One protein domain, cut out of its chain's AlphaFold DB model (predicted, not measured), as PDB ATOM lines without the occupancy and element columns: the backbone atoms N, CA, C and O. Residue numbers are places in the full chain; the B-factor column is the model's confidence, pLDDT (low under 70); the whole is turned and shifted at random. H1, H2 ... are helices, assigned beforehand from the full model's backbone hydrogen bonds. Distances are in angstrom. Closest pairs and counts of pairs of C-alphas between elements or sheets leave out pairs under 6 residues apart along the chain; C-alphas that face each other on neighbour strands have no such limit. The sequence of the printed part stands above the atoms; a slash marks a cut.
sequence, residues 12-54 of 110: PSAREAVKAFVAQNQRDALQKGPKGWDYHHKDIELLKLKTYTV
ATOM      1  N   PRO A  12     -16.435   9.132 -16.137       61.59
ATOM      2  CA  PRO A  12     -17.589   8.230 -16.092       61.59
ATOM      3  C   PRO A  12     -18.247   8.226 -14.705       61.59
ATOM      4  O   PRO A  12     -19.471   8.162 -14.602       61.59
ATOM      5  N   SER A  13     -17.457   8.417 -13.644       74.94
ATOM      6  CA  SER A  13     -17.971   8.587 -12.281       74.94
ATOM      7  C   SER A  13     -18.805   9.859 -12.112       74.94
ATOM      8  O   SER A  13     -19.745   9.854 -11.321       74.94
ATOM      9  N   ALA A  14     -18.490  10.943 -12.828       76.38
ATOM     10  CA  ALA A  14     -19.261  12.180 -12.759       76.38
ATOM     11  C   ALA A  14     -20.619  12.015 -13.456       76.38
ATOM     12  O   ALA A  14     -21.637  12.462 -12.935       76.38
ATOM     13  N   ARG A  15     -20.665  11.303 -14.590       78.19
ATOM     14  CA  ARG A  15     -21.926  11.002 -15.293       78.19
ATOM     15  C   ARG A  15     -22.840  10.098 -14.466       78.19
ATOM     16  O   ARG A  15     -24.035  10.370 -14.378       78.19
ATOM     17  N   GLU A  16     -22.288   9.072 -13.822       84.44
ATOM     18  CA  GLU A  16     -23.057   8.216 -12.912       84.44
ATOM     19  C   GLU A  16     -23.539   8.984 -11.673       84.44
ATOM     20  O   GLU A  16     -24.690   8.829 -11.266       84.44
ATOM     21  N   ALA A  17     -22.714   9.878 -11.118       83.81
ATOM     22  CA  ALA A  17     -23.126  10.753 -10.022       83.81
ATOM     23  C   ALA A  17     -24.284  11.679 -10.432       83.81
ATOM     24  O   ALA A  17     -25.267  11.783  -9.702       83.81
ATOM     25  N   VAL A  18     -24.215  12.292 -11.620       85.69
ATOM     26  CA  VAL A  18     -25.300  13.114 -12.180       85.69
ATOM     27  C   VAL A  18     -26.574  12.292 -12.350       85.69
ATOM     28  O   VAL A  18     -27.641  12.728 -11.932       85.69
ATOM     29  N   LYS A  19     -26.478  11.079 -12.896       87.50
ATOM     30  CA  LYS A  19     -27.632  10.191 -13.075       87.50
ATOM     31  C   LYS A  19     -28.275   9.803 -11.740       87.50
ATOM     32  O   LYS A  19     -29.497   9.869 -11.603       87.50
ATOM     33  N   ALA A  20     -27.470   9.434 -10.743       88.44
ATOM     34  CA  ALA A  20     -27.949   9.126  -9.397       88.44
ATOM     35  C   ALA A  20     -28.603  10.350  -8.736       88.44
ATOM     36  O   ALA A  20     -29.669  10.235  -8.129       88.44
ATOM     37  N   PHE A  21     -28.006  11.528  -8.908       88.50
ATOM     38  CA  PHE A  21     -28.536  12.790  -8.408       88.50
ATOM     39  C   PHE A  21     -29.880  13.152  -9.053       88.50
ATOM     40  O   PHE A  21     -30.837  13.486  -8.352       88.50
ATOM     41  N   VAL A  22     -29.983  13.024 -10.376       89.62
ATOM     42  CA  VAL A  22     -31.219  13.219 -11.144       89.62
ATOM     43  C   VAL A  22     -32.305  12.273 -10.642       89.62
ATOM     44  O   VAL A  22     -33.415  12.731 -10.375       89.62
ATOM     45  N   ALA A  23     -31.995  10.987 -10.451       89.31
ATOM     46  CA  ALA A  23     -32.947   9.988  -9.964       89.31
ATOM     47  C   ALA A  23     -33.508  10.325  -8.570       89.31
ATOM     48  O   ALA A  23     -34.707  10.171  -8.338       89.31
ATOM     49  N   GLN A  24     -32.673  10.833  -7.659       87.44
ATOM     50  CA  GLN A  24     -33.099  11.225  -6.309       87.44
ATOM     51  C   GLN A  24     -34.005  12.467  -6.292       87.44
ATOM     52  O   GLN A  24     -34.769  12.653  -5.346       87.44
ATOM     53  N   ASN A  25     -33.962  13.292  -7.341       89.38
ATOM     54  CA  ASN A  25     -34.619  14.599  -7.392       89.38
ATOM     55  C   ASN A  25     -35.781  14.684  -8.402       89.38
ATOM     56  O   ASN A  25     -36.250  15.771  -8.725       89.38
ATOM     57  N   GLN A  26     -36.302  13.550  -8.885       87.88
ATOM     58  CA  GLN A  26     -37.361  13.521  -9.909       87.88
ATOM     59  C   GLN A  26     -38.743  14.018  -9.453       87.88
ATOM     60  O   GLN A  26     -39.612  14.220 -10.298       87.88
ATOM     61  N   ARG A  27     -38.973  14.197  -8.143       86.38
ATOM     62  CA  ARG A  27     -40.311  14.422  -7.563       86.38
ATOM     63  C   ARG A  27     -41.094  15.552  -8.239       86.38
ATOM     64  O   ARG A  27     -42.277  15.381  -8.512       86.38
ATOM     65  N   ASP A  28     -40.424  16.665  -8.524       83.12
ATOM     66  CA  ASP A  28     -41.015  17.863  -9.131       83.12
ATOM     67  C   ASP A  28     -40.340  18.224 -10.468       83.12
ATOM     68  O   ASP A  28     -40.351  19.381 -10.898       83.12
ATOM     69  N   ALA A  29     -39.719  17.247 -11.135       87.44
ATOM     70  CA  ALA A  29     -39.044  17.463 -12.409       87.44
ATOM     71  C   ALA A  29     -40.038  17.776 -13.541       87.44
ATOM     72  O   ALA A  29     -41.154  17.255 -13.605       87.44
ATOM     73  N   LEU A  30     -39.622  18.623 -14.484       84.44
ATOM     74  CA  LEU A  30     -40.408  18.915 -15.679       84.44
ATOM     75  C   LEU A  30     -40.549  17.659 -16.545       84.44
ATOM     76  O   LEU A  30     -39.584  16.935 -16.770       84.44
ATOM     77  N   GLN A  31     -41.731  17.421 -17.115       80.88
ATOM     78  CA  GLN A  31     -41.911  16.312 -18.061       80.88
ATOM     79  C   GLN A  31     -41.198  16.576 -19.396       80.88
ATOM     80  O   GLN A  31     -40.583  15.676 -19.969       80.88
ATOM     81  N   LYS A  32     -41.241  17.827 -19.868       82.81
ATOM     82  CA  LYS A  32     -40.560  18.298 -21.083       82.81
ATOM     83  C   LYS A  32     -39.361  19.168 -20.709       82.81
ATOM     84  O   LYS A  32     -39.373  19.800 -19.657       82.81
ATOM     85  N   GLY A  33     -38.339  19.193 -21.565       79.69
ATOM     86  CA  GLY A  33     -37.177  20.063 -21.375       79.69
ATOM     87  C   GLY A  33     -37.575  21.546 -21.282       79.69
ATOM     88  O   GLY A  33     -38.593  21.940 -21.868       79.69
ATOM     89  N   PRO A  34     -36.817  22.370 -20.538       84.69
ATOM     90  CA  PRO A  34     -37.073  23.803 -20.448       84.69
ATOM     91  C   PRO A  34     -37.007  24.478 -21.827       84.69
ATOM     92  O   PRO A  34     -36.262  24.061 -22.714       84.69
ATOM     93  N   LYS A  35     -37.807  25.533 -22.022       84.69
ATOM     94  CA  LYS A  35     -37.843  26.277 -23.293       84.69
ATOM     95  C   LYS A  35     -36.462  26.859 -23.613       84.69
ATOM     96  O   LYS A  35     -35.817  27.413 -22.731       84.69
ATOM     97  N   GLY A  36     -36.062  26.778 -24.882       84.62
ATOM     98  CA  GLY A  36     -34.795  27.336 -25.366       84.62
ATOM     99  C   GLY A  36     -33.590  26.399 -25.257       84.62
ATOM    100  O   GLY A  36     -32.496  26.806 -25.628       84.62
ATOM    101  N   TRP A  37     -33.782  25.159 -24.800       84.94
ATOM    102  CA  TRP A  37     -32.728  24.147 -24.746       84.94
ATOM    103  C   TRP A  37     -32.931  23.070 -25.808       84.94
ATOM    104  O   TRP A  37     -34.059  22.645 -26.070       84.94
ATOM    105  N   ASP A  38     -31.823  22.626 -26.402       86.62
ATOM    106  CA  ASP A  38     -31.816  21.496 -27.327       86.62
ATOM    107  C   ASP A  38     -32.229  20.207 -26.599       86.62
ATOM    108  O   ASP A  38     -31.829  19.961 -25.458       86.62
ATOM    109  N   TYR A  39     -33.033  19.371 -27.256       77.31
ATOM    110  CA  TYR A  39     -33.506  18.115 -26.672       77.31
ATOM    111  C   TYR A  39     -32.359  17.135 -26.361       77.31
ATOM    112  O   TYR A  39     -32.445  16.363 -25.409       77.31
ATOM    113  N   HIS A  40     -31.275  17.197 -27.130       82.94
ATOM    114  CA  HIS A  40     -30.054  16.414 -26.980       82.94
ATOM    115  C   HIS A  40     -28.967  17.150 -26.183       82.94
ATOM    116  O   HIS A  40     -27.805  16.737 -26.202       82.94
ATOM    117  N   HIS A  41     -29.314  18.221 -25.460       85.94
ATOM    118  CA  HIS A  41     -28.363  18.866 -24.564       85.94
ATOM    119  C   HIS A  41     -27.864  17.863 -23.511       85.94
ATOM    120  O   HIS A  41     -28.659  17.215 -22.830       85.94
ATOM    121  N   LYS A  42     -26.541  17.753 -23.347       83.44
ATOM    122  CA  LYS A  42     -25.892  16.774 -22.449       83.44
ATOM    123  C   LYS A  42     -26.396  16.828 -20.997       83.44
ATOM    124  O   LYS A  42     -26.427  15.803 -20.327       83.44
ATOM    125  N   ASP A  43     -26.841  18.006 -20.559       85.19
ATOM    126  CA  ASP A  43     -27.316  18.272 -19.196       85.19
ATOM    127  C   ASP A  43     -28.848  18.429 -19.117       85.19
ATOM    128  O   ASP A  43     -29.369  18.948 -18.131       85.19
ATOM    129  N   ILE A  44     -29.600  18.016 -20.149       89.12
ATOM    130  CA  ILE A  44     -31.058  18.231 -20.220       89.12
ATOM    131  C   ILE A  44     -31.804  17.647 -19.014       89.12
ATOM    132  O   ILE A  44     -32.790  18.219 -18.557       89.12
ATOM    133  N   GLU A  45     -31.322  16.534 -18.460       86.88
ATOM    134  CA  GLU A  45     -31.928  15.897 -17.290       86.88
ATOM    135  C   GLU A  45     -31.750  16.719 -16.009       86.88
ATOM    136  O   GLU A  45     -32.684  16.803 -15.214       86.88
ATOM    137  N   LEU A  46     -30.601  17.381 -15.842       88.75
ATOM    138  CA  LEU A  46     -30.361  18.313 -14.737       88.75
ATOM    139  C   LEU A  46     -31.220  19.570 -14.891       88.75
ATOM    140  O   LEU A  46     -31.848  20.012 -13.934       88.75
ATOM    141  N   LEU A  47     -31.310  20.101 -16.112       88.69
ATOM    142  CA  LEU A  47     -32.090  21.301 -16.425       88.69
ATOM    143  C   LEU A  47     -33.604  21.115 -16.220       88.69
ATOM    144  O   LEU A  47     -34.338  22.092 -16.075       88.69
ATOM    145  N   LYS A  48     -34.092  19.870 -16.208       89.31
ATOM    146  CA  LYS A  48     -35.495  19.552 -15.906       89.31
ATOM    147  C   LYS A  48     -35.820  19.621 -14.412       89.31
ATOM    148  O   LYS A  48     -37.003  19.698 -14.074       89.31
ATOM    149  N   LEU A  49     -34.828  19.571 -13.524       89.56
ATOM    150  CA  LEU A  49     -35.046  19.613 -12.078       89.56
ATOM    151  C   LEU A  49     -35.413  21.041 -11.652       89.56
ATOM    152  O   LEU A  49     -34.610  21.960 -11.787       89.56
ATOM    153  N   LYS A  50     -36.631  21.237 -11.134       86.25
ATOM    154  CA  LYS A  50     -37.090  22.551 -10.642       86.25
ATOM    155  C   LYS A  50     -36.533  22.868  -9.256       86.25
ATOM    156  O   LYS A  50     -36.118  23.989  -8.991       86.25
ATOM    157  N   THR A  51     -36.546  21.854  -8.398       84.19
ATOM    158  CA  THR A  51     -36.026  21.880  -7.035       84.19
ATOM    159  C   THR A  51     -35.209  20.614  -6.854       84.19
ATOM    160  O   THR A  51     -35.607  19.550  -7.332       84.19
ATOM    161  N   TYR A  52     -34.076  20.723  -6.177       87.25
ATOM    162  CA  TYR A  52     -33.225  19.586  -5.866       87.25
ATOM    163  C   TYR A  52     -32.711  19.684  -4.432       87.25
ATOM    164  O   TYR A  52     -32.493  20.770  -3.899       87.25
ATOM    165  N   THR A  53     -32.506  18.524  -3.825       86.62
ATOM    166  CA  THR A  53     -31.960  18.345  -2.489       86.62
ATOM    167  C   THR A  53     -30.637  17.605  -2.615       86.62
ATOM    168  O   THR A  53     -30.548  16.554  -3.251       86.62
ATOM    169  N   VAL A  54     -29.606  18.150  -1.978       83.69
ATOM    170  CA  VAL A  54     -28.321  17.478  -1.783       83.69
ATOM    171  C   VAL A  54     -28.265  17.049  -0.325       83.69
ATOM    172  O   VAL A  54     -28.412  17.875   0.573       83.69
TER     173      VAL A  54
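Overview. This is residues 12 to 54 of the 110 residues of an uncharacterized protein of Ophiocordyceps sinensis (strain Co18 / CGMCC 3.14243) (UniProt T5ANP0). Little of this small, flat domain is regular: one helix, H1, makes one side, and a wide loop, residues 25 to 43, swings out from its end and folds back to a short helix, H2, in the middle. The 43 printed residues hold H1, then H2, with no named strand; the class is all helix, with 17 residues in named elements. The whole is compact, radius of gyration of the C-alphas 10.4 A, spanning 28 by 23 by 12 A.

Along the chain. Find C-alpha 12 at (-17.589, 8.230, -16.092); from there H1, residues 12 to 24, runs 18.6 A to C-alpha 24 at (-33.099, 11.225, -6.309). H2, residues 44 to 47, ends at C-alpha 47, (-32.090, 21.301, -16.425).

Arrangement. Look at residues 18 to 22 of H1, which alone only just touch H2, with 3 pairs of C-alphas within 8 A; the closest are Val 22 and Leu 46, 6.3 A apart. In H1 every O i to N i+4 pair is within hydrogen-bond range; H2 is too short for such a pair, and its one O i to N i+3 pair is within range.

Size, cuts and confidence. The C-alphas farthest apart are those of Ser 13 and Lys 35, 28.8 A. The printed part has no cut; the link from H1 to H2 is long, 19 residues. Mean pLDDT of the printed part is 84.6; residue 12 is under 70.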